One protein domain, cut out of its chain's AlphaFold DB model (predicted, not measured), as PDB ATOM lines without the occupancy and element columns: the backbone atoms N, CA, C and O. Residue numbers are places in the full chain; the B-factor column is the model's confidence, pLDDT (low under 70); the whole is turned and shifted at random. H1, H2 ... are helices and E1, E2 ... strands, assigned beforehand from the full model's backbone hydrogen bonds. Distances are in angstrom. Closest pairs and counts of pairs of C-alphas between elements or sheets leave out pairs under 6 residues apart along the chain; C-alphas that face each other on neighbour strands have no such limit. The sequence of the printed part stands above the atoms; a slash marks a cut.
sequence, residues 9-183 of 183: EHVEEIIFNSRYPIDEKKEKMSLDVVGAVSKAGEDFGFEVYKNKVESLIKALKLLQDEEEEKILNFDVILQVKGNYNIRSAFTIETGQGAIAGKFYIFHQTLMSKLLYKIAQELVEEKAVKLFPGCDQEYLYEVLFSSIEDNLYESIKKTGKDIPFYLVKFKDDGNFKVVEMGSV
ATOM      1  N   GLU A   9     -22.735  -8.446 -13.158       91.88
ATOM      2  CA  GLU A   9     -22.294  -9.136 -14.375       91.88
ATOM      3  C   GLU A   9     -21.256  -8.307 -15.139       91.88
ATOM      4  O   GLU A   9     -20.226  -8.847 -15.542       91.88
ATOM      5  N   HIS A  10     -21.468  -6.989 -15.261       91.94
ATOM      6  CA  HIS A  10     -20.461  -6.097 -15.842       91.94
ATOM      7  C   HIS A  10     -19.162  -6.132 -15.029       91.94
ATOM      8  O   HIS A  10     -18.082  -6.239 -15.603       91.94
ATOM      9  N   VAL A  11     -19.243  -6.087 -13.692       93.81
ATOM     10  CA  VAL A  11     -18.055  -6.179 -12.826       93.81
ATOM     11  C   VAL A  11     -17.319  -7.502 -13.031       93.81
ATOM     12  O   VAL A  11     -16.101  -7.500 -13.197       93.81
ATOM     13  N   GLU A  12     -18.032  -8.629 -13.051       96.19
ATOM     14  CA  GLU A  12     -17.443  -9.952 -13.274       96.19
ATOM     15  C   GLU A  12     -16.738 -10.036 -14.638       96.19
ATOM     16  O   GLU A  12     -15.597 -10.498 -14.707       96.19
ATOM     17  N   GLU A  13     -17.359  -9.529 -15.704       94.81
ATOM     18  CA  GLU A  13     -16.766  -9.496 -17.043       94.81
ATOM     19  C   GLU A  13     -15.510  -8.616 -17.098       94.81
ATOM     20  O   GLU A  13     -14.462  -9.044 -17.594       94.81
ATOM     21  N   ILE A  14     -15.575  -7.401 -16.545       95.31
ATOM     22  CA  ILE A  14     -14.433  -6.482 -16.530       95.31
ATOM     23  C   ILE A  14     -13.275  -7.093 -15.737       95.31
ATOM     24  O   ILE A  14     -12.135  -7.073 -16.210       95.31
ATOM     25  N   ILE A  15     -13.534  -7.666 -14.555       96.62
ATOM     26  CA  ILE A  15     -12.506  -8.335 -13.744       96.62
ATOM     27  C   ILE A  15     -11.890  -9.483 -14.534       96.62
ATOM     28  O   ILE A  15     -10.666  -9.612 -14.578       96.62
ATOM     29  N   PHE A  16     -12.711 -10.303 -15.189       96.44
ATOM     30  CA  PHE A  16     -12.207 -11.399 -16.000       96.44
ATOM     31  C   PHE A  16     -11.249 -10.883 -17.083       96.44
ATOM     32  O   PHE A  16     -10.135 -11.386 -17.205       96.44
ATOM     33  N   ASN A  17     -11.616  -9.831 -17.805       95.06
ATOM     34  CA  ASN A  17     -10.808  -9.334 -18.917       95.06
ATOM     35  C   ASN A  17      -9.579  -8.513 -18.493       95.06
ATOM     36  O   ASN A  17      -8.637  -8.372 -19.273       95.06
ATOM     37  N   SER A  18      -9.568  -7.964 -17.278       95.44
ATOM     38  CA  SER A  18      -8.534  -7.018 -16.834       95.44
ATOM     39  C   SER A  18      -7.657  -7.512 -15.686       95.44
ATOM     40  O   SER A  18      -6.692  -6.825 -15.341       95.44
ATOM     41  N   ARG A  19      -7.949  -8.684 -15.104       96.12
ATOM     42  CA  ARG A  19      -7.133  -9.263 -14.031       96.12
ATOM     43  C   ARG A  19      -5.727  -9.614 -14.501       96.12
ATOM     44  O   ARG A  19      -5.526 -10.097 -15.614       96.12
ATOM     45  N   TYR A  20      -4.759  -9.453 -13.613       95.19
ATOM     46  CA  TYR A  20      -3.375  -9.848 -13.845       95.19
ATOM     47  C   TYR A  20      -2.735 -10.346 -12.543       95.19
ATOM     48  O   TYR A  20      -3.110  -9.878 -11.467       95.19
ATOM     49  N   PRO A  21      -1.804 -11.317 -12.606       95.19
ATOM     50  CA  PRO A  21      -1.112 -11.796 -11.417       95.19
ATOM     51  C   PRO A  21      -0.250 -10.678 -10.828       95.19
ATOM     52  O   PRO A  21       0.388  -9.919 -11.560       95.19
ATOM     53  N   ILE A  22      -0.227 -10.597  -9.504       91.81
ATOM     54  CA  ILE A  22       0.572  -9.613  -8.778       91.81
ATOM     55  C   ILE A  22       2.061  -9.897  -8.952       91.81
ATOM     56  O   ILE A  22       2.527 -11.019  -8.759       91.81
ATOM     57  N   ASP A  23       2.815  -8.837  -9.229       87.44
ATOM     58  CA  ASP A  23       4.265  -8.806  -9.084       87.44
ATOM     59  C   ASP A  23       4.601  -7.864  -7.924       87.44
ATOM     60  O   ASP A  23       4.623  -6.645  -8.092       87.44
ATOM     61  N   GLU A  24       4.859  -8.418  -6.736       75.50
ATOM     62  CA  GLU A  24       5.096  -7.649  -5.500       75.50
ATOM     63  C   GLU A  24       6.244  -6.632  -5.614       75.50
ATOM     64  O   GLU A  24       6.314  -5.689  -4.833       75.50
ATOM     65  N   LYS A  25       7.154  -6.799  -6.582       72.75
ATOM     66  CA  LYS A  25       8.252  -5.848  -6.818       72.75
ATOM     67  C   LYS A  25       7.814  -4.623  -7.617       72.75
ATOM     68  O   LYS A  25       8.531  -3.621  -7.631       72.75
ATOM     69  N   LYS A  26       6.696  -4.726  -8.335       77.25
ATOM     70  CA  LYS A  26       6.146  -3.676  -9.199       77.25
ATOM     71  C   LYS A  26       4.914  -3.022  -8.600       77.25
ATOM     72  O   LYS A  26       4.718  -1.828  -8.816       77.25
ATOM     73  N   GLU A  27       4.113  -3.783  -7.860       78.25
ATOM     74  CA  GLU A  27       2.981  -3.231  -7.133       78.25
ATOM     75  C   GLU A  27       3.501  -2.292  -6.048       78.25
ATOM     76  O   GLU A  27       4.301  -2.666  -5.194       78.25
ATOM     77  N   LYS A  28       3.032  -1.053  -6.082       69.44
ATOM     78  CA  LYS A  28       3.248  -0.112  -4.995       69.44
ATOM     79  C   LYS A  28       1.900   0.483  -4.627       69.44
ATOM     80  O   LYS A  28       1.042   0.654  -5.490       69.44
ATOM     81  N   MET A  29       1.736   0.799  -3.353       76.31
ATOM     82  CA  MET A  29       0.505   1.377  -2.829       76.31
ATOM     83  C   MET A  29       0.732   2.845  -2.479       76.31
ATOM     84  O   MET A  29       1.844   3.237  -2.117       76.31
ATOM     85  N   SER A  30      -0.332   3.632  -2.600       76.06
ATOM     86  CA  SER A  30      -0.424   4.980  -2.047       76.06
ATOM     87  C   SER A  30      -1.220   4.877  -0.748       76.06
ATOM     88  O   SER A  30      -2.374   4.445  -0.774       76.06
ATOM     89  N   LEU A  31      -0.566   5.132   0.385       78.69
ATOM     90  CA  LEU A  31      -1.141   5.018   1.726       78.69
ATOM     91  C   LEU A  31      -0.522   6.082   2.634       78.69
ATOM     92  O   LEU A  31       0.704   6.129   2.762       78.69
ATOM     93  N   ASP A  32      -1.363   6.821   3.359       82.94
ATOM     94  CA  ASP A  32      -0.921   7.716   4.433       82.94
ATOM     95  C   ASP A  32      -0.561   6.909   5.690       82.94
ATOM     96  O   ASP A  32      -1.301   6.819   6.675       82.94
ATOM     97  N   VAL A  33       0.600   6.261   5.643       87.12
ATOM     98  CA  VAL A  33       1.105   5.450   6.754       87.12
ATOM     99  C   VAL A  33       1.468   6.324   7.955       87.12
ATOM    100  O   VAL A  33       1.267   5.913   9.095       87.12
ATOM    101  N   VAL A  34       1.993   7.532   7.736       90.00
ATOM    102  CA  VAL A  34       2.404   8.423   8.833       90.00
ATOM    103  C   VAL A  34       1.183   8.897   9.620       90.00
ATOM    104  O   VAL A  34       1.195   8.858  10.856       90.00
ATOM    105  N   GLY A  35       0.124   9.309   8.922       88.75
ATOM    106  CA  GLY A  35      -1.156   9.654   9.524       88.75
ATOM    107  C   GLY A  35      -1.791   8.460  10.225       88.75
ATOM    108  O   GLY A  35      -2.222   8.597  11.368       88.75
ATOM    109  N   ALA A  36      -1.752   7.270   9.615       89.44
ATOM    110  CA  ALA A  36      -2.251   6.045  10.240       89.44
ATOM    111  C   ALA A  36      -1.530   5.700  11.552       89.44
ATOM    112  O   ALA A  36      -2.189   5.422  12.549       89.44
ATOM    113  N   VAL A  37      -0.194   5.763  11.585       94.00
ATOM    114  CA  VAL A  37       0.589   5.504  12.807       94.00
ATOM    115  C   VAL A  37       0.291   6.548  13.879       94.00
ATOM    116  O   VAL A  37       0.139   6.195  15.046       94.00
ATOM    117  N   SER A  38       0.183   7.823  13.493       92.81
ATOM    118  CA  SER A  38      -0.125   8.910  14.430       92.81
ATOM    119  C   SER A  38      -1.506   8.716  15.059       92.81
ATOM    120  O   SER A  38      -1.624   8.720  16.281       92.81
ATOM    121  N   LYS A  39      -2.523   8.455  14.228       90.94
ATOM    122  CA  LYS A  39      -3.892   8.187  14.676       90.94
ATOM    123  C   LYS A  39      -3.970   6.939  15.554       90.94
ATOM    124  O   LYS A  39      -4.573   6.992  16.615       90.94
ATOM    125  N   ALA A  40      -3.302   5.850  15.177       92.88
ATOM    126  CA  ALA A  40      -3.254   4.649  16.007       92.88
ATOM    127  C   ALA A  40      -2.596   4.919  17.375       92.88
ATOM    128  O   ALA A  40      -3.060   4.420  18.396       92.88
ATOM    129  N   GLY A  41      -1.546   5.743  17.426       94.44
ATOM    130  CA  GLY A  41      -0.939   6.169  18.690       94.44
ATOM    131  C   GLY A  41      -1.914   6.934  19.588       94.44
ATOM    132  O   GLY A  41      -1.958   6.682  20.792       94.44
ATOM    133  N   GLU A  42      -2.722   7.823  19.007       93.12
ATOM    134  CA  GLU A  42      -3.764   8.582  19.712       93.12
ATOM    135  C   GLU A  42      -4.911   7.682  20.193       93.12
ATOM    136  O   GLU A  42      -5.265   7.720  21.372       93.12
ATOM    137  N   ASP A  43      -5.446   6.841  19.307       92.00
ATOM    138  CA  ASP A  43      -6.613   5.994  19.567       92.00
ATOM    139  C   ASP A  43      -6.302   4.873  20.574       92.00
ATOM    140  O   ASP A  43      -7.143   4.526  21.408       92.00
ATOM    141  N   PHE A  44      -5.086   4.315  20.527       92.81
ATOM    142  CA  PHE A  44      -4.684   3.170  21.350       92.81
ATOM    143  C   PHE A  44      -3.690   3.524  22.469       92.81
ATOM    144  O   PHE A  44      -3.394   2.676  23.308       92.81
ATOM    145  N   GLY A  45      -3.185   4.759  22.525       93.94
ATOM    146  CA  GLY A  45      -2.418   5.288  23.659       93.94
ATOM    147  C   GLY A  45      -0.938   4.888  23.729       93.94
ATOM    148  O   GLY A  45      -0.381   4.856  24.828       93.94
ATOM    149  N   PHE A  46      -0.288   4.582  22.601       95.75
ATOM    150  CA  PHE A  46       1.156   4.306  22.548       95.75
ATOM    151  C   PHE A  46       1.956   5.508  22.019       95.75
ATOM    152  O   PHE A  46       1.446   6.323  21.253       95.75
ATOM    153  N   GLU A  47       3.228   5.639  22.417       96.88
ATOM    154  CA  GLU A  47       4.037   6.785  21.970       96.88
ATOM    155  C   GLU A  47       4.510   6.589  20.522       96.88
ATOM    156  O   GLU A  47       4.999   5.518  20.150       96.88
ATOM    157  N   VAL A  48       4.434   7.662  19.731       97.50
ATOM    158  CA  VAL A  48       4.882   7.708  18.334       97.50
ATOM    159  C   VAL A  48       5.992   8.745  18.184       97.50
ATOM    160  O   VAL A  48       5.782   9.941  18.393       97.50
ATOM    161  N   TYR A  49       7.179   8.318  17.753       97.06
ATOM    162  CA  TYR A  49       8.286   9.227  17.447       97.06
ATOM    163  C   TYR A  49       8.166   9.723  16.001       97.06
ATOM    164  O   TYR A  49       8.890   9.272  15.115       97.06
ATOM    165  N   LYS A  50       7.240  10.659  15.755       94.00
ATOM    166  CA  LYS A  50       6.803  11.094  14.411       94.00
ATOM    167  C   LYS A  50       7.937  11.343  13.405       94.00
ATOM    168  O   LYS A  50       7.933  10.744  12.336       94.00
ATOM    169  N   ASN A  51       8.958  12.123  13.766       95.06
ATOM    170  CA  ASN A  51      10.093  12.398  12.870       95.06
ATOM    171  C   ASN A  51      10.857  11.122  12.465       95.06
ATOM    172  O   ASN A  51      11.385  11.030  11.353       95.06
ATOM    173  N   LYS A  52      10.937  10.133  13.368       96.19
ATOM    174  CA  LYS A  52      11.572   8.841  13.089       96.19
ATOM    175  C   LYS A  52      10.693   7.990  12.172       96.19
ATOM    176  O   LYS A  52      11.221   7.424  11.221       96.19
ATOM    177  N   VAL A  53       9.379   7.966  12.409       95.44
ATOM    178  CA  VAL A  53       8.398   7.314  11.522       95.44
ATOM    179  C   VAL A  53       8.505   7.874  10.105       95.44
ATOM    180  O   VAL A  53       8.757   7.119   9.173       95.44
ATOM    181  N   GLU A  54       8.403   9.193   9.938       92.81
ATOM    182  CA  GLU A  54       8.494   9.862   8.632       92.81
ATOM    183  C   GLU A  54       9.793   9.515   7.894       92.81
ATOM    184  O   GLU A  54       9.779   9.152   6.714       92.81
ATOM    185  N   SER A  55      10.924   9.573   8.603       92.94
ATOM    186  CA  SER A  55      12.235   9.240   8.039       92.94
ATOM    187  C   SER A  55      12.318   7.776   7.599       92.94
ATOM    188  O   SER A  55      12.851   7.491   6.526       92.94
ATOM    189  N   LEU A  56      11.775   6.854   8.401       93.62
ATOM    190  CA  LEU A  56      11.791   5.421   8.116       93.62
ATOM    191  C   LEU A  56      10.899   5.078   6.921       93.62
ATOM    192  O   LEU A  56      11.365   4.443   5.978       93.62
ATOM    193  N   ILE A  57       9.654   5.562   6.902       90.44
ATOM    194  CA  ILE A  57       8.720   5.330   5.791       90.44
ATOM    195  C   ILE A  57       9.312   5.829   4.469       90.44
ATOM    196  O   ILE A  57       9.289   5.115   3.463       90.44
ATOM    197  N   LYS A  58       9.941   7.011   4.480       88.38
ATOM    198  CA  LYS A  58      10.636   7.551   3.306       88.38
ATOM    199  C   LYS A  58      11.832   6.691   2.878       88.38
ATOM    200  O   LYS A  58      12.064   6.511   1.682       88.38
ATOM    201  N   ALA A  59      12.599   6.160   3.830       87.81
ATOM    202  CA  ALA A  59      13.761   5.316   3.552       87.81
ATOM    203  C   ALA A  59      13.378   3.942   2.979       87.81
ATOM    204  O   ALA A  59      14.089   3.423   2.116       87.81
ATOM    205  N   LEU A  60      12.246   3.382   3.412       83.56
ATOM    206  CA  LEU A  60      11.772   2.062   3.003       83.56
ATOM    207  C   LEU A  60      11.417   1.985   1.509       83.56
ATOM    208  O   LEU A  60      11.513   0.909   0.918       83.56
ATOM    209  N   LYS A  61      11.040   3.109   0.876       80.88
ATOM    210  CA  LYS A  61      10.657   3.183  -0.553       80.88
ATOM    211  C   LYS A  61       9.601   2.140  -0.962       80.88
ATOM    212  O   LYS A  61       9.570   1.698  -2.111       80.88
ATOM    213  N   LEU A  62       8.756   1.731  -0.015       76.56
ATOM    214  CA  LEU A  62       7.691   0.741  -0.223       76.56
ATOM    215  C   LEU A  62       6.395   1.373  -0.742       76.56
ATOM    216  O   LEU A  62       5.502   0.663  -1.195       76.56
ATOM    217  N   LEU A  63       6.305   2.700  -0.679       76.81
ATOM    218  CA  LEU A  63       5.158   3.486  -1.113       76.81
ATOM    219  C   LEU A  63       5.501   4.233  -2.406       76.81
ATOM    220  O   LEU A  63       6.669   4.543  -2.665       76.81
ATOM    221  N   GLN A  64       4.493   4.494  -3.236       72.69
ATOM    222  CA  GLN A  64       4.607   5.576  -4.221       72.69
ATOM    223  C   GLN A  64       4.474   6.909  -3.494       72.69
ATOM    224  O   GLN A  64       3.834   6.970  -2.444       72.69
ATOM    225  N   ASP A  65       5.079   7.959  -4.053       61.72
ATOM    226  CA  ASP A  65       4.706   9.312  -3.656       61.72
ATOM    227  C   ASP A  65       3.191   9.440  -3.851       61.72
ATOM    228  O   ASP A  65       2.657   8.959  -4.857       61.72
ATOM    229  N   GLU A  66       2.501  10.025  -2.872       54.88
ATOM    230  CA  GLU A  66       1.087  10.353  -2.998       54.88
ATOM    231  C   GLU A  66       0.941  11.385  -4.122       54.88
ATOM    232  O   GLU A  66       0.901  12.592  -3.897       54.88
ATOM    233  N   GLU A  67       0.838  10.937  -5.372       47.25
ATOM    234  CA  GLU A  67      -0.080  11.633  -6.250       47.25
ATOM    235  C   GLU A  67      -1.437  11.401  -5.602       47.25
ATOM    236  O   GLU A  67      -1.950  10.279  -5.591       47.25
ATOM    237  N   GLU A  68      -1.962  12.445  -4.961       44.91
ATOM    238  CA  GLU A  68      -3.368  12.548  -4.609       44.91
ATOM    239  C   GLU A  68      -4.178  12.360  -5.905       44.91
ATOM    240  O   GLU A  68      -4.716  13.311  -6.480       44.91
ATOM    241  N   GLU A  69      -4.320  11.125  -6.391       46.28
ATOM    242  CA  GLU A  69      -5.520  10.730  -7.093       46.28
ATOM    243  C   GLU A  69      -6.613  10.859  -6.048       46.28
ATOM    244  O   GLU A  69      -6.956   9.918  -5.331       46.28
ATOM    245  N   LYS A  70      -7.103  12.096  -5.912       51.75
ATOM    246  CA  LYS A  70      -8.263  12.433  -5.116       51.75
ATOM    247  C   LYS A  70      -9.277  11.336  -5.373       51.75
ATOM    248  O   LYS A  70      -9.617  11.075  -6.530       51.75
ATOM    249  N   ILE A  71      -9.716  10.699  -4.291       55.50
ATOM    250  CA  ILE A  71     -10.765   9.678  -4.217       55.50
ATOM    251  C   ILE A  71     -12.088  10.336  -4.664       55.50
ATOM    252  O   ILE A  71     -13.029  10.432  -3.907       55.50
ATOM    253  N   LEU A  72     -12.158  10.935  -5.852       57.09
ATOM    254  CA  LEU A  72     -13.227  11.842  -6.283       57.09
ATOM    255  C   LEU A  72     -13.752  11.500  -7.678       57.09
ATOM    256  O   LEU A  72     -14.600  12.223  -8.189       57.09
ATOM    257  N   ASN A  73     -13.273  10.423  -8.308       74.94
ATOM    258  CA  ASN A  73     -13.754  10.031  -9.632       74.94
ATOM    259  C   ASN A  73     -13.643   8.516  -9.875       74.94
ATOM    260  O   ASN A  73     -12.806   8.066 -10.658       74.94
ATOM    261  N   PHE A  74     -14.444   7.732  -9.157       84.62
ATOM    262  CA  PHE A  74     -14.614   6.294  -9.376       84.62
ATOM    263  C   PHE A  74     -16.102   5.948  -9.413       84.62
ATOM    264  O   PHE A  74     -16.916   6.597  -8.760       84.62
ATOM    265  N   ASP A  75     -16.433   4.912 -10.176       88.06
ATOM    266  CA  ASP A  75     -17.806   4.466 -10.417       88.06
ATOM    267  C   ASP A  75     -18.155   3.213  -9.608       88.06
ATOM    268  O   ASP A  75     -19.328   2.917  -9.399       88.06
ATOM    269  N   VAL A  76     -17.144   2.451  -9.177       90.38
ATOM    270  CA  VAL A  76     -17.301   1.179  -8.457       90.38
ATOM    271  C   VAL A  76     -16.140   0.988  -7.481       90.38
ATOM    272  O   VAL A  76     -14.988   1.282  -7.809       90.38
ATOM    273  N   ILE A  77     -16.424   0.449  -6.295       90.75
ATOM    274  CA  ILE A  77     -15.411   0.102  -5.290       90.75
ATOM    275  C   ILE A  77     -15.180  -1.406  -5.309       90.75
ATOM    276  O   ILE A  77     -16.128  -2.188  -5.209       90.75
ATOM    277  N   LEU A  78     -13.913  -1.816  -5.371       93.50
ATOM    278  CA  LEU A  78     -13.496  -3.208  -5.259       93.50
ATOM    279  C   LEU A  78     -12.583  -3.390  -4.045       93.50
ATOM    280  O   LEU A  78     -11.469  -2.874  -4.017       93.50
ATOM    281  N   GLN A  79     -13.014  -4.193  -3.075       93.94
ATOM    282  CA  GLN A  79     -12.120  -4.773  -2.073       93.94
ATOM    283  C   GLN A  79     -11.589  -6.095  -2.619       93.94
ATOM    284  O   GLN A  79     -12.358  -7.018  -2.879       93.94
ATOM    285  N   VAL A  80     -10.277  -6.201  -2.802       96.25
ATOM    286  CA  VAL A  80      -9.642  -7.346  -3.464       96.25
ATOM    287  C   VAL A  80      -8.814  -8.158  -2.472       96.25
ATOM    288  O   VAL A  80      -8.017  -7.618  -1.703       96.25
ATOM    289  N   LYS A  81      -8.999  -9.482  -2.502       96.88
ATOM    290  CA  LYS A  81      -8.209 -10.473  -1.760       96.88
ATOM    291  C   LYS A  81      -7.632 -11.506  -2.722       96.88
ATOM    292  O   LYS A  81      -8.372 -12.034  -3.548       96.88
ATOM    293  N   GLY A  82      -6.358 -11.852  -2.554       95.75
ATOM    294  CA  GLY A  82      -5.669 -12.903  -3.311       95.75
ATOM    295  C   GLY A  82      -4.438 -12.405  -4.073       95.75
ATOM    296  O   GLY A  82      -3.881 -11.360  -3.747       95.75
ATOM    297  N   ASN A  83      -4.006 -13.186  -5.067       94.62
ATOM    298  CA  ASN A  83      -2.732 -13.010  -5.781       94.62
ATOM    299  C   ASN A  83      -2.875 -12.338  -7.161       94.62
ATOM    300  O   ASN A  83      -1.971 -12.413  -7.992       94.62
ATOM    301  N   TYR A  84      -4.012 -11.691  -7.414       96.31
ATOM    302  CA  TYR A  84      -4.311 -11.001  -8.667       96.31
ATOM    303  C   TYR A  84      -4.805  -9.591  -8.383       96.31
ATOM    304  O   TYR A  84      -5.585  -9.383  -7.458       96.31
ATOM    305  N   ASN A  85      -4.391  -8.654  -9.229       94.31
ATOM    306  CA  ASN A  85      -4.880  -7.286  -9.242       94.31
ATOM    307  C   ASN A  85      -5.700  -7.037 -10.523       94.31
ATOM    308  O   ASN A  85      -5.784  -7.900 -11.401       94.31
ATOM    309  N   ILE A  86      -6.368  -5.891 -10.605       94.75
ATOM    310  CA  ILE A  86      -7.336  -5.530 -11.649       94.75
ATOM    311  C   ILE A  86      -6.938  -4.159 -12.201       94.75
ATOM    312  O   ILE A  86      -6.506  -3.285 -11.451       94.75
ATOM    313  N   ARG A  87      -7.055  -3.938 -13.516       93.12
ATOM    314  CA  ARG A  87      -6.824  -2.592 -14.071       93.12
ATOM    315  C   ARG A  87      -7.949  -1.665 -13.619       93.12
ATOM    316  O   ARG A  87      -9.118  -1.998 -13.774       93.12
ATOM    317  N   SER A  88      -7.596  -0.502 -13.077       90.69
ATOM    318  CA  SER A  88      -8.573   0.427 -12.504       90.69
ATOM    319  C   SER A  88      -9.490   1.060 -13.552       90.69
ATOM    320  O   SER A  88     -10.675   1.213 -13.293       90.69
ATOM    321  N   ALA A  89      -8.987   1.406 -14.737       91.81
ATOM    322  CA  ALA A  89      -9.813   1.934 -15.824       91.81
ATOM    323  C   ALA A  89     -10.502   0.806 -16.605       91.81
ATOM    324  O   ALA A  89      -9.868  -0.197 -16.944       91.81
ATOM    325  N   PHE A  90     -11.776   1.004 -16.943       91.62
ATOM    326  CA  PHE A  90     -12.567   0.053 -17.718       91.62
ATOM    327  C   PHE A  90     -13.498   0.744 -18.715       91.62
ATOM    328  O   PHE A  90     -13.729   1.951 -18.652       91.62
ATOM    329  N   THR A  91     -14.062  -0.060 -19.614       90.56
ATOM    330  CA  THR A  91     -15.076   0.359 -20.581       90.56
ATOM    331  C   THR A  91     -16.206  -0.665 -20.593       90.56
ATOM    332  O   THR A  91     -15.937  -1.865 -20.573       90.56
ATOM    333  N   ILE A  92     -17.454  -0.200 -20.630       88.25
ATOM    334  CA  ILE A  92     -18.656  -1.028 -20.782       88.25
ATOM    335  C   ILE A  92     -19.290  -0.704 -22.132       88.25
ATOM    336  O   ILE A  92     -19.591   0.456 -22.416       88.25
ATOM    337  N   GLU A  93     -19.516  -1.725 -22.954       85.94
ATOM    338  CA  GLU A  93     -20.269  -1.584 -24.199       85.94
ATOM    339  C   GLU A  93     -21.769  -1.545 -23.902       85.94
ATOM    340  O   GLU A  93     -22.321  -2.442 -23.263       85.94
ATOM    341  N   THR A  94     -22.453  -0.504 -24.372       81.25
ATOM    342  CA  THR A  94     -23.909  -0.371 -24.245       81.25
ATOM    343  C   THR A  94     -24.551  -0.218 -25.618       81.25
ATOM    344  O   THR A  94     -23.892   0.130 -26.597       81.25
ATOM    345  N   GLY A  95     -25.874  -0.379 -25.705       77.88
ATOM    346  CA  GLY A  95     -26.614  -0.104 -26.945       77.88
ATOM    347  C   GLY A  95     -26.507   1.348 -27.445       77.88
ATOM    348  O   GLY A  95     -26.923   1.632 -28.563       77.88
ATOM    349  N   GLN A  96     -25.963   2.265 -26.634       77.81
ATOM    350  CA  GLN A  96     -25.719   3.671 -26.976       77.81
ATOM    351  C   GLN A  96     -24.235   3.968 -27.269       77.81
ATOM    352  O   GLN A  96     -23.895   5.110 -27.574       77.81
ATOM    353  N   GLY A  97     -23.368   2.952 -27.196       84.12
ATOM    354  CA  GLY A  97     -21.921   3.053 -27.366       84.12
ATOM    355  C   GLY A  97     -21.135   2.666 -26.110       84.12
ATOM    356  O   GLY A  97     -21.702   2.291 -25.079       84.12
ATOM    357  N   ALA A  98     -19.814   2.768 -26.221       87.19
ATOM    358  CA  ALA A  98     -18.871   2.471 -25.156       87.19
ATOM    359  C   ALA A  98     -18.853   3.580 -24.094       87.19
ATOM    360  O   ALA A  98     -18.722   4.762 -24.421       87.19
ATOM    361  N   ILE A  99     -18.938   3.201 -22.819       87.56
ATOM    362  CA  ILE A  99     -18.842   4.126 -21.690       87.56
ATOM    363  C   ILE A  99     -17.624   3.767 -20.841       87.56
ATOM    364  O   ILE A  99     -17.490   2.629 -20.401       87.56
ATOM    365  N   ALA A 100     -16.739   4.737 -20.617       89.81
ATOM    366  CA  ALA A 100     -15.579   4.573 -19.748       89.81
ATOM    367  C   ALA A 100     -15.968   4.730 -18.271       89.81
ATOM    368  O   ALA A 100     -16.832   5.543 -17.942       89.81
ATOM    369  N   GLY A 101     -15.287   3.994 -17.399       89.00
ATOM    370  CA  GLY A 101     -15.422   4.105 -15.951       89.00
ATOM    371  C   GLY A 101     -14.134   3.739 -15.218       89.00
ATOM    372  O   GLY A 101     -13.133   3.341 -15.829       89.00
ATOM    373  N   LYS A 102     -14.143   3.907 -13.895       90.56
ATOM    374  CA  LYS A 102     -12.979   3.667 -13.038       90.56
ATOM    375  C   LYS A 102     -13.347   2.923 -11.754       90.56
ATOM    376  O   LYS A 102     -14.268   3.307 -11.037       90.56
ATOM    377  N   PHE A 103     -12.588   1.878 -11.437       91.12
ATOM    378  CA  PHE A 103     -12.583   1.237 -10.131       91.12
ATOM    379  C   PHE A 103     -11.723   2.018  -9.147       91.12
ATOM    380  O   PHE A 103     -10.577   2.368  -9.445       91.12
ATOM    381  N   TYR A 104     -12.236   2.169  -7.933       89.56
ATOM    382  CA  TYR A 104     -11.392   2.318  -6.760       89.56
ATOM    383  C   TYR A 104     -11.038   0.923  -6.232       89.56
ATOM    384  O   TYR A 104     -11.931   0.154  -5.876       89.56
ATOM    385  N   ILE A 105      -9.749   0.577  -6.210       90.44
ATOM    386  CA  ILE A 105      -9.285  -0.767  -5.844       90.44
ATOM    387  C   ILE A 105      -8.563  -0.713  -4.504       90.44
ATOM    388  O   ILE A 105      -7.451  -0.203  -4.393       90.44
ATOM    389  N   PHE A 106      -9.179  -1.326  -3.502       89.56
ATOM    390  CA  PHE A 106      -8.578  -1.573  -2.206       89.56
ATOM    391  C   PHE A 106      -8.041  -3.003  -2.134       89.56
ATOM    392  O   PHE A 106      -8.784  -3.965  -1.916       89.56
ATOM    393  N   HIS A 107      -6.732  -3.165  -2.327       93.06
ATOM    394  CA  HIS A 107      -6.107  -4.485  -2.376       93.06
ATOM    395  C   HIS A 107      -5.627  -4.968  -0.996       93.06
ATOM    396  O   HIS A 107      -4.449  -4.860  -0.640       93.06
ATOM    397  N   GLN A 108      -6.534  -5.571  -0.227       92.62
ATOM    398  CA  GLN A 108      -6.313  -5.960   1.169       92.62
ATOM    399  C   GLN A 108      -5.111  -6.895   1.380       92.62
ATOM    400  O   GLN A 108      -4.373  -6.731   2.348       92.62
ATOM    401  N   THR A 109      -4.872  -7.861   0.486       93.12
ATOM    402  CA  THR A 109      -3.729  -8.788   0.628       93.12
ATOM    403  C   THR A 109      -2.380  -8.080   0.477       93.12
ATOM    404  O   THR A 109      -1.425  -8.441   1.159       93.12
ATOM    405  N   LEU A 110      -2.299  -7.061  -0.385       91.19
ATOM    406  CA  LEU A 110      -1.065  -6.294  -0.587       91.19
ATOM    407  C   LEU A 110      -0.845  -5.351   0.591       91.19
ATOM    408  O   LEU A 110       0.252  -5.301   1.142       91.19
ATOM    409  N   MET A 111      -1.918  -4.685   1.027       90.81
ATOM    410  CA  MET A 111      -1.874  -3.801   2.183       90.81
ATOM    411  C   MET A 111      -1.450  -4.546   3.445       90.81
ATOM    412  O   MET A 111      -0.574  -4.076   4.157       90.81
ATOM    413  N   SER A 112      -2.018  -5.727   3.702       92.62
ATOM    414  CA  SER A 112      -1.670  -6.535   4.873       92.62
ATOM    415  C   SER A 112      -0.174  -6.875   4.903       92.62
ATOM    416  O   SER A 112       0.493  -6.608   5.899       92.62
ATOM    417  N   LYS A 113       0.390  -7.355   3.785       91.56
ATOM    418  CA  LYS A 113       1.831  -7.653   3.671       91.56
ATOM    419  C   LYS A 113       2.702  -6.414   3.896       91.56
ATOM    420  O   LYS A 113       3.709  -6.478   4.599       91.56
ATOM    421  N   LEU A 114       2.314  -5.292   3.293       90.81
ATOM    422  CA  LEU A 114       3.022  -4.023   3.413       90.81
ATOM    423  C   LEU A 114       3.007  -3.498   4.854       90.81
ATOM    424  O   LEU A 114       4.056  -3.137   5.383       90.81
ATOM    425  N   LEU A 115       1.840  -3.493   5.498       93.00
ATOM    426  CA  LEU A 115       1.684  -3.023   6.872       93.00
ATOM    427  C   LEU A 115       2.399  -3.918   7.870       93.00
ATOM    428  O   LEU A 115       2.987  -3.396   8.808       93.00
ATOM    429  N   TYR A 116       2.420  -5.231   7.642       94.88
ATOM    430  CA  TYR A 116       3.197  -6.137   8.480       94.88
ATOM    431  C   TYR A 116       4.689  -5.783   8.443       94.88
ATOM    432  O   TYR A 116       5.321  -5.626   9.484       94.88
ATOM    433  N   LYS A 117       5.239  -5.555   7.241       93.38
ATOM    434  CA  LYS A 117       6.632  -5.120   7.080       93.38
ATOM    435  C   LYS A 117       6.891  -3.762   7.737       93.38
ATOM    436  O   LYS A 117       7.903  -3.585   8.397       93.38
ATOM    437  N   ILE A 118       5.981  -2.805   7.573       94.25
ATOM    438  CA  ILE A 118       6.104  -1.486   8.205       94.25
ATOM    439  C   ILE A 118       6.070  -1.604   9.731       94.25
ATOM    440  O   ILE A 118       6.893  -0.989  10.401       94.25
ATOM    441  N   ALA A 119       5.149  -2.390  10.287       97.00
ATOM    442  CA  ALA A 119       5.032  -2.589  11.725       97.00
ATOM    443  C   ALA A 119       6.307  -3.205  12.310       97.00
ATOM    444  O   ALA A 119       6.811  -2.718  13.322       97.00
ATOM    445  N   GLN A 120       6.864  -4.215  11.635       96.50
ATOM    446  CA  GLN A 120       8.148  -4.808  11.993       96.50
ATOM    447  C   GLN A 120       9.253  -3.741  12.065       96.50
ATOM    448  O   GLN A 120       9.876  -3.571  13.111       96.50
ATOM    449  N   GLU A 121       9.436  -2.962  10.997       96.44
ATOM    450  CA  GLU A 121      10.475  -1.925  10.917       96.44
ATOM    451  C   GLU A 121      10.292  -0.849  12.002       96.44
ATOM    452  O   GLU A 121      11.250  -0.442  12.653       96.44
ATOM    453  N   LEU A 122       9.055  -0.411  12.263       97.19
ATOM    454  CA  LEU A 122       8.758   0.584  13.299       97.19
ATOM    455  C   LEU A 122       9.102   0.091  14.712       97.19
ATOM    456  O   LEU A 122       9.565   0.885  15.536       97.19
ATOM    457  N   VAL A 123       8.874  -1.192  14.999       96.88
ATOM    458  CA  VAL A 123       9.200  -1.803  16.294       96.88
ATOM    459  C   VAL A 123      10.704  -2.029  16.430       96.88
ATOM    460  O   VAL A 123      11.282  -1.627  17.442       96.88
ATOM    461  N   GLU A 124      11.353  -2.611  15.417       96.25
ATOM    462  CA  GLU A 124      12.800  -2.874  15.406       96.25
ATOM    463  C   GLU A 124      13.602  -1.581  15.579       96.25
ATOM    464  O   GLU A 124      14.515  -1.494  16.407       96.25
ATOM    465  N   GLU A 125      13.182  -0.531  14.878       97.06
ATOM    466  CA  GLU A 125      13.788   0.785  14.971       97.06
ATOM    467  C   GLU A 125      13.320   1.585  16.188       97.06
ATOM    468  O   GLU A 125      13.804   2.694  16.414       97.06
ATOM    469  N   LYS A 126      12.411   1.079  17.024       96.62
ATOM    470  CA  LYS A 126      11.875   1.835  18.173       96.62
ATOM    471  C   LYS A 126      11.315   3.200  17.748       96.62
ATOM    472  O   LYS A 126      11.505   4.205  18.430       96.62
ATOM    473  N   ALA A 127      10.679   3.256  16.577       97.44
ATOM    474  CA  ALA A 127       9.964   4.433  16.083       97.44
ATOM    475  C   ALA A 127       8.607   4.617  16.785       97.44
ATOM    476  O   ALA A 127       8.015   5.696  16.727       97.44
ATOM    477  N   VAL A 128       8.164   3.592  17.510       97.25
ATOM    478  CA  VAL A 128       7.040   3.622  18.444       97.25
ATOM    479  C   VAL A 128       7.444   2.990  19.776       97.25
ATOM    480  O   VAL A 128       8.404   2.217  19.843       97.25
ATOM    481  N   LYS A 129       6.694   3.286  20.836       97.19
ATOM    482  CA  LYS A 129       6.841   2.641  22.145       97.19
ATOM    483  C   LYS A 129       5.508   2.048  22.577       97.19
ATOM    484  O   LYS A 129       4.626   2.756  23.059       97.19
ATOM    485  N   LEU A 130       5.396   0.738  22.389       96.38
ATOM    486  CA  LEU A 130       4.210  -0.045  22.719       96.38
ATOM    487  C   LEU A 130       4.144  -0.373  24.217       96.38
ATOM    488  O   LEU A 130       5.124  -0.230  24.956       96.38
ATOM    489  N   PHE A 131       2.981  -0.849  24.659       95.25
ATOM    490  CA  PHE A 131       2.804  -1.368  26.011       95.25
ATOM    491  C   PHE A 131       3.633  -2.643  26.245       95.25
ATOM    492  O   PHE A 131       3.932  -3.375  25.297       95.25
ATOM    493  N   PRO A 132       4.002  -2.952  27.502       94.38
ATOM    494  CA  PRO A 132       4.702  -4.193  27.821       94.38
ATOM    495  C   PRO A 132       3.942  -5.429  27.321       94.38
ATOM    496  O   PRO A 132       2.769  -5.605  27.637       94.38
ATOM    497  N   GLY A 133       4.630  -6.295  26.573       92.38
ATOM    498  CA  GLY A 133       4.050  -7.514  25.997       92.38
ATOM    499  C   GLY A 133       3.410  -7.334  24.617       92.38
ATOM    500  O   GLY A 133       3.052  -8.334  24.006       92.38
ATOM    501  N   CYS A 134       3.307  -6.104  24.109       95.25
ATOM    502  CA  CYS A 134       2.913  -5.831  22.729       95.25
ATOM    503  C   CYS A 134       4.135  -5.824  21.804       95.25
ATOM    504  O   CYS A 134       5.223  -5.383  22.186       95.25
ATOM    505  N   ASP A 135       3.932  -6.265  20.568       95.06
ATOM    506  CA  ASP A 135       4.975  -6.397  19.557       95.06
ATOM    507  C   ASP A 135       4.486  -5.938  18.168       95.06
ATOM    508  O   ASP A 135       3.518  -5.183  18.032       95.06
ATOM    509  N   GLN A 136       5.193  -6.376  17.127       96.75
ATOM    510  CA  GLN A 136       4.868  -6.093  15.732       96.75
ATOM    511  C   GLN A 136       3.463  -6.554  15.321       96.75
ATOM    512  O   GLN A 136       2.854  -5.901  14.481       96.75
ATOM    513  N   GLU A 137       2.942  -7.650  15.885       97.00
ATOM    514  CA  GLU A 137       1.626  -8.184  15.521       97.00
ATOM    515  C   GLU A 137       0.533  -7.259  16.047       97.00
ATOM    516  O   GLU A 137      -0.356  -6.858  15.297       97.00
ATOM    517  N   TYR A 138       0.676  -6.810  17.296       96.75
ATOM    518  CA  TYR A 138      -0.194  -5.781  17.859       96.75
ATOM    519  C   TYR A 138      -0.181  -4.502  17.011       96.75
ATOM    520  O   TYR A 138      -1.241  -3.986  16.658       96.75
ATOM    521  N   LEU A 139       1.011  -3.995  16.668       97.19
ATOM    522  CA  LEU A 139       1.126  -2.771  15.875       97.19
ATOM    523  C   LEU A 139       0.517  -2.942  14.476       97.19
ATOM    524  O   LEU A 139      -0.160  -2.044  13.986       97.19
ATOM    525  N   TYR A 140       0.730  -4.089  13.836       97.00
ATOM    526  CA  TYR A 140       0.128  -4.408  12.546       97.00
ATOM    527  C   TYR A 140      -1.405  -4.346  12.600       97.00
ATOM    528  O   TYR A 140      -2.000  -3.673  11.760       97.00
ATOM    529  N   GLU A 141      -2.032  -4.996  13.582       95.19
ATOM    530  CA  GLU A 141      -3.495  -5.045  13.708       95.19
ATOM    531  C   GLU A 141      -4.096  -3.646  13.896       95.19
ATOM    532  O   GLU A 141      -5.049  -3.280  13.203       95.19
ATOM    533  N   VAL A 142      -3.505  -2.819  14.769       94.44
ATOM    534  CA  VAL A 142      -4.009  -1.451  14.989       94.44
ATOM    535  C   VAL A 142      -3.821  -0.572  13.753       94.44
ATOM    536  O   VAL A 142      -4.746   0.142  13.376       94.44
ATOM    537  N   LEU A 143      -2.679  -0.664  13.059       94.31
ATOM    538  CA  LEU A 143      -2.455   0.087  11.818       94.31
ATOM    539  C   LEU A 143      -3.408  -0.349  10.707       94.31
ATOM    540  O   LEU A 143      -3.927   0.494   9.976       94.31
ATOM    541  N   PHE A 144      -3.638  -1.657  10.580       92.25
ATOM    542  CA  PHE A 144      -4.557  -2.209   9.595       92.25
ATOM    543  C   PHE A 144      -5.979  -1.690   9.835       92.25
ATOM    544  O   PHE A 144      -6.592  -1.167   8.902       92.25
ATOM    545  N   SER A 145      -6.459  -1.751  11.083       89.38
ATOM    546  CA  SER A 145      -7.765  -1.207  11.474       89.38
ATOM    547  C   SER A 145      -7.865   0.290  11.180       89.38
ATOM    548  O   SER A 145      -8.799   0.718  10.508       89.38
ATOM    549  N   SER A 146      -6.884   1.092  11.611       87.94
ATOM    550  CA  SER A 146      -6.927   2.548  11.420       87.94
ATOM    551  C   SER A 146      -6.940   2.954   9.943       87.94
ATOM    552  O   SER A 146      -7.614   3.919   9.579       87.94
ATOM    553  N   ILE A 147      -6.219   2.236   9.077       86.69
ATOM    554  CA  ILE A 147      -6.227   2.506   7.631       86.69
ATOM    555  C   ILE A 147      -7.558   2.100   7.002       86.69
ATOM    556  O   ILE A 147      -8.096   2.857   6.193       86.69
ATOM    557  N   GLU A 148      -8.095   0.935   7.363       85.50
ATOM    558  CA  GLU A 148      -9.384   0.471   6.852       85.50
ATOM    559  C   GLU A 148     -10.518   1.433   7.250       85.50
ATOM    560  O   GLU A 148     -11.312   1.836   6.396       85.50
ATOM    561  N   ASP A 149     -10.533   1.906   8.499       83.81
ATOM    562  CA  ASP A 149     -11.504   2.891   8.983       83.81
ATOM    563  C   ASP A 149     -11.389   4.227   8.238       83.81
ATOM    564  O   ASP A 149     -12.382   4.742   7.714       83.81
ATOM    565  N   ASN A 150     -10.171   4.770   8.116       81.56
ATOM    566  CA  ASN A 150      -9.926   6.016   7.381       81.56
ATOM    567  C   ASN A 150     -10.343   5.900   5.910       81.56
ATOM    568  O   ASN A 150     -10.874   6.856   5.332       81.56
ATOM    569  N   LEU A 151     -10.126   4.734   5.299       80.69
ATOM    570  CA  LEU A 151     -10.548   4.473   3.935       80.69
ATOM    571  C   LEU A 151     -12.073   4.479   3.815       80.69
ATOM    572  O   LEU A 151     -12.614   5.199   2.977       80.69
ATOM    573  N   TYR A 152     -12.779   3.720   4.656       80.38
ATOM    574  CA  TYR A 152     -14.240   3.679   4.611       80.38
ATOM    575  C   TYR A 152     -14.866   5.038   4.911       80.38
ATOM    576  O   TYR A 152     -15.854   5.408   4.277       80.38
ATOM    577  N   GLU A 153     -14.303   5.810   5.839       81.81
ATOM    578  CA  GLU A 153     -14.727   7.189   6.070       81.81
ATOM    579  C   GLU A 153     -14.515   8.075   4.842       81.81
ATOM    580  O   GLU A 153     -15.382   8.889   4.516       81.81
ATOM    581  N   SER A 154     -13.378   7.928   4.161       79.12
ATOM    582  CA  SER A 154     -13.069   8.691   2.951       79.12
ATOM    583  C   SER A 154     -14.045   8.353   1.828       79.12
ATOM    584  O   SER A 154     -14.612   9.266   1.238       79.12
ATOM    585  N   ILE A 155     -14.328   7.066   1.608       77.88
ATOM    586  CA  ILE A 155     -15.316   6.595   0.628       77.88
ATOM    587  C   ILE A 155     -16.725   7.099   0.985       77.88
ATOM    588  O   ILE A 155     -17.440   7.600   0.125       77.88
ATOM    589  N   LYS A 156     -17.140   7.063   2.256       78.44
ATOM    590  CA  LYS A 156     -18.453   7.602   2.672       78.44
ATOM    591  C   LYS A 156     -18.609   9.094   2.377       78.44
ATOM    592  O   LYS A 156     -19.717   9.559   2.113       78.44
ATOM    593  N   LYS A 157     -17.515   9.859   2.419       77.94
ATOM    594  CA  LYS A 157     -17.520  11.303   2.141       77.94
ATOM    595  C   LYS A 157     -17.668  11.628   0.648       77.94
ATOM    596  O   LYS A 157     -18.029  12.763   0.340       77.94
ATOM    597  N   THR A 158     -17.435  10.686  -0.273       70.69
ATOM    598  CA  THR A 158     -17.517  10.949  -1.725       70.69
ATOM    599  C   THR A 158     -18.942  10.983  -2.266       70.69
ATOM    600  O   THR A 158     -19.196  11.676  -3.248       70.69
ATOM    601  N   GLY A 159     -19.886  10.323  -1.591       65.00
ATOM    602  CA  GLY A 159     -21.320  10.447  -1.844       65.00
ATOM    603  C   GLY A 159     -21.925   9.496  -2.896       65.00
ATOM    604  O   GLY A 159     -21.380   9.304  -3.974       65.00
ATOM    605  N   LYS A 160     -23.133   9.029  -2.534       69.06
ATOM    606  CA  LYS A 160     -24.249   8.363  -3.244       69.06
ATOM    607  C   LYS A 160     -23.996   7.077  -4.035       69.06
ATOM    608  O   LYS A 160     -23.648   7.114  -5.210       69.06
ATOM    609  N   ASP A 161     -24.496   5.999  -3.433       81.25
ATOM    610  CA  ASP A 161     -24.912   4.740  -4.053       81.25
ATOM    611  C   ASP A 161     -23.831   4.098  -4.931       81.25
ATOM    612  O   ASP A 161     -24.134   3.393  -5.896       81.25
ATOM    613  N   ILE A 162     -22.557   4.315  -4.585       86.19
ATOM    614  CA  ILE A 162     -21.451   3.708  -5.323       86.19
ATOM    615  C   ILE A 162     -21.437   2.220  -4.979       86.19
ATOM    616  O   ILE A 162     -21.287   1.876  -3.801       86.19
ATOM    617  N   PRO A 163     -21.597   1.320  -5.962       90.19
ATOM    618  CA  PRO A 163     -21.659  -0.101  -5.691       90.19
ATOM    619  C   PRO A 163     -20.306  -0.601  -5.183       90.19
ATOM    620  O   PRO A 163     -19.240  -0.268  -5.714       90.19
ATOM    621  N   PHE A 164     -20.371  -1.420  -4.140       90.56
ATOM    622  CA  PHE A 164     -19.213  -1.959  -3.453       90.56
ATOM    623  C   PHE A 164     -19.207  -3.485  -3.545       90.56
ATOM    624  O   PHE A 164     -20.171  -4.158  -3.176       90.56
ATOM    625  N   TYR A 165     -18.094  -4.040  -4.027       94.56
ATOM    626  CA  TYR A 165     -17.915  -5.474  -4.196       94.56
ATOM    627  C   TYR A 165     -16.649  -5.980  -3.509       94.56
ATOM    628  O   TYR A 165     -15.592  -5.349  -3.540       94.56
ATOM    629  N   LEU A 166     -16.742  -7.190  -2.963       95.75
ATOM    630  CA  LEU A 166     -15.608  -7.982  -2.510       95.75
ATOM    631  C   LEU A 166     -15.244  -9.012  -3.581       95.75
ATOM    632  O   LEU A 166     -16.047  -9.884  -3.923       95.75
ATOM    633  N   VAL A 167     -14.004  -8.950  -4.055       98.00
ATOM    634  CA  VAL A 167     -13.422  -9.873  -5.029       98.00
ATOM    635  C   VAL A 167     -12.433 -10.786  -4.314       98.00
ATOM    636  O   VAL A 167     -11.461 -10.328  -3.714       98.00
ATOM    637  N   LYS A 168     -12.677 -12.098  -4.364       98.19
ATOM    638  CA  LYS A 168     -11.778 -13.113  -3.796       98.19
ATOM    639  C   LYS A 168     -11.163 -13.937  -4.918       98.19
ATOM    640  O   LYS A 168     -11.850 -14.794  -5.473       98.19
ATOM    641  N   PHE A 169      -9.896 -13.688  -5.225       98.25
ATOM    642  CA  PHE A 169      -9.105 -14.484  -6.157       98.25
ATOM    643  C   PHE A 169      -8.557 -15.749  -5.498       98.25
ATOM    644  O   PHE A 169      -8.164 -15.749  -4.331       98.25
ATOM    645  N   LYS A 170      -8.512 -16.819  -6.286       95.94
ATOM    646  CA  LYS A 170      -7.743 -18.038  -6.044       95.94
ATOM    647  C   LYS A 170      -6.387 -17.946  -6.751       95.94
ATOM    648  O   LYS A 170      -6.164 -17.056  -7.570       95.94
ATOM    649  N   ASP A 171      -5.506 -18.900  -6.470       93.69
ATOM    650  CA  ASP A 171      -4.151 -18.940  -7.038       93.69
ATOM    651  C   ASP A 171      -4.117 -19.180  -8.554       93.69
ATOM    652  O   ASP A 171      -3.168 -18.782  -9.218       93.69
ATOM    653  N   ASP A 172      -5.161 -19.789  -9.117       94.44
ATOM    654  CA  ASP A 172      -5.323 -20.027 -10.558       94.44
ATOM    655  C   ASP A 172      -5.944 -18.832 -11.310       94.44
ATOM    656  O   ASP A 172      -6.202 -18.903 -12.514       94.44
ATOM    657  N   GLY A 173      -6.227 -17.734 -10.604       93.06
ATOM    658  CA  GLY A 173      -6.869 -16.547 -11.158       93.06
ATOM    659  C   GLY A 173      -8.379 -16.658 -11.324       93.06
ATOM    660  O   GLY A 173      -8.990 -15.714 -11.827       93.06
ATOM    661  N   ASN A 174      -9.004 -17.760 -10.899       96.50
ATOM    662  CA  ASN A 174     -10.452 -17.797 -10.716       96.50
ATOM    663  C   ASN A 174     -10.851 -16.911  -9.537       96.50
ATOM    664  O   ASN A 174     -10.089 -16.731  -8.587       96.50
ATOM    665  N   PHE A 175     -12.068 -16.373  -9.567       98.12
ATOM    666  CA  PHE A 175     -12.528 -15.455  -8.533       98.12
ATOM    667  C   PHE A 175     -14.006 -15.612  -8.202       98.12
ATOM    668  O   PHE A 175     -14.775 -16.231  -8.933       98.12
ATOM    669  N   LYS A 176     -14.391 -15.043  -7.058       97.75
ATOM    670  CA  LYS A 176     -15.783 -14.848  -6.651       97.75
ATOM    671  C   LYS A 176     -16.018 -13.370  -6.365       97.75
ATOM    672  O   LYS A 176     -15.240 -12.778  -5.617       97.75
ATOM    673  N   VAL A 177     -17.112 -12.827  -6.895       97.44
ATOM    674  CA  VAL A 177     -17.610 -11.482  -6.581       97.44
ATOM    675  C   VAL A 177     -18.775 -11.588  -5.597       97.44
ATOM    676  O   VAL A 177     -19.696 -12.389  -5.786       97.44
ATOM    677  N   VAL A 178     -18.716 -10.805  -4.523       96.38
ATOM    678  CA  VAL A 178     -19.759 -10.689  -3.497       96.38
ATOM    679  C   VAL A 178     -20.179  -9.227  -3.400       96.38
ATOM    680  O   VAL A 178     -19.327  -8.366  -3.207       96.38
ATOM    681  N   GLU A 179     -21.475  -8.958  -3.534       93.88
ATOM    682  CA  GLU A 179     -22.048  -7.631  -3.290       93.88
ATOM    683  C   GLU A 179     -21.960  -7.286  -1.804       93.88
ATOM    684  O   GLU A 179     -22.386  -8.065  -0.950       93.88
ATOM    685  N   MET A 180     -21.392  -6.119  -1.509       90.06
ATOM    686  CA  MET A 180     -21.241  -5.586  -0.153       90.06
ATOM    687  C   MET A 180     -22.245  -4.459   0.134       90.06
ATOM    688  O   MET A 180     -22.329  -3.993   1.267       90.06
ATOM    689  N   GLY A 181     -23.016  -4.045  -0.876       87.06
ATOM    690  CA  GLY A 181     -23.970  -2.941  -0.816       87.06
ATOM    691  C   GLY A 181     -23.489  -1.735  -1.618       87.06
ATOM    692  O   GLY A 181     -22.777  -1.880  -2.613       87.06
ATOM    693  N   SER A 182     -23.889  -0.550  -1.177       85.25
ATOM    694  CA  SER A 182     -23.449   0.729  -1.726       85.25
ATOM    695  C   SER A 182     -23.044   1.687  -0.604       85.25
ATOM    696  O   SER A 182     -23.451   1.500   0.547       85.25
ATOM    697  N   VAL A 183     -22.207   2.677  -0.933       77.94
ATOM    698  CA  VAL A 183     -21.730   3.714   0.005       77.94
ATOM    699  C   VAL A 183     -22.302   5.083  -0.342       77.94
ATOM    700  O   VAL A 183     -22.448   5.378  -1.551       77.94
TER     701      VAL A 183
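This is residues 9 to 183 of the 183 residues of an uncharacterized protein of Candidatus Roizmanbacteria bacterium RIFCSPHIGHO2_01_FULL_39_8 (UniProt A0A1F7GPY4). An elongated molecule with two ends: at one, a strongly twisted, curled sheet of E4, E5, E2, E6 and E7 wraps round H1; at the other, H2, H3, H4 and H5 form a lobe of crossed helices. The hairpin E4 and E5 reaches away from that lobe, and H4 continues directly from E5 into it. The printed part has 175 residues, with five named helices and seven named strands in the order H1 E1 H2 H3 E2 E3 E4 E5 H4 H5 E6 E7. The class is mixed, helices and strands; the large sheet is mixed, in the order E4, E5, E2, E6, E7, and E1 and E3 form a small antiparallel sheet. The whole is compact, with a radius of gyration of the C-alphas of 17.8 A, and spans 61 by 35 by 27 A.

Start at E5, residues 97 to 107, whose pairing is staggered. Its residues 97 to 102 pair with E4, residues 89 to 94, an antiparallel hairpin with N 92 and O 99 at 2.8 A; its residues 103 to 107 pair with E2, residues 76 to 81, parallel, with N 78 and O 104 at 2.8 A. Next find E6, residues 163 to 169, parallel to E2 with N 167 and O 79 at 2.8 A, and E7, residues 175 to 182, its hairpin partner, with N 180 and O 164 at 2.8 A. H1, residues 9 to 18, is on one face of this sheet, making two layers, a helix and a sheet; the closest C-alphas of H1 and E4, Ile 14 and Phe 90, are 6.9 A apart. E1, residues 19 to 21, and E3, residues 84 to 86, are antiparallel, with N 20 and O 85 at 2.9 A. E3 runs on into E4 at 62 degrees. H4, residues 108 to 124, only grazes the sheet, with residues 108 to 110. With H5, residues 136 to 158, it completes a split strand-helix-strand unit, E5 to E6 with E2 between them, its crossover right-handed. Residues 136 to 144 of H5 touch H4 at a steep tilt of 47 degrees, opposite ways; the closest C-alphas, Gln 120 and Gln 136, are 5.1 A apart. H2, residues 33 to 44, touches residues 142 to 147 of H5, about perpendicular at 74 degrees, closest at the C-alphas of Ala 36 and Ile 147, 5.9 A. H3, residues 50 to 60, forms a helical hairpin with H2; the closest C-alphas, Val 34 and Glu 54, are 6.3 A apart. Every O i to N i+4 pair is within hydrogen-bond range in H1, H2, H3 and H4, and 18 of 19 are in H5.

Find C-alpha 9 at (-22.294, -9.136, -14.375), where H1 begins. E5 runs 30.5 A from C-alpha 97 at (-21.921, 3.053, -27.366), and H4 follows it for 24.0 A. H5 is 33.1 A long, ending at C-alpha 158, (-17.517, 10.949, -1.725). E6 measures 19.1 A and E7 20.7 A.

The two C-alphas farthest apart, those of Gly 95 and Pro 132, are 63.2 A apart. The printed part has no cut. The links E1 to H2, H3 to E2 and H4 to H5 are long. The mean pLDDT of the printed part is 88.4; residue 28, residues 65 to 72 and residues 159 to 160 are under 70.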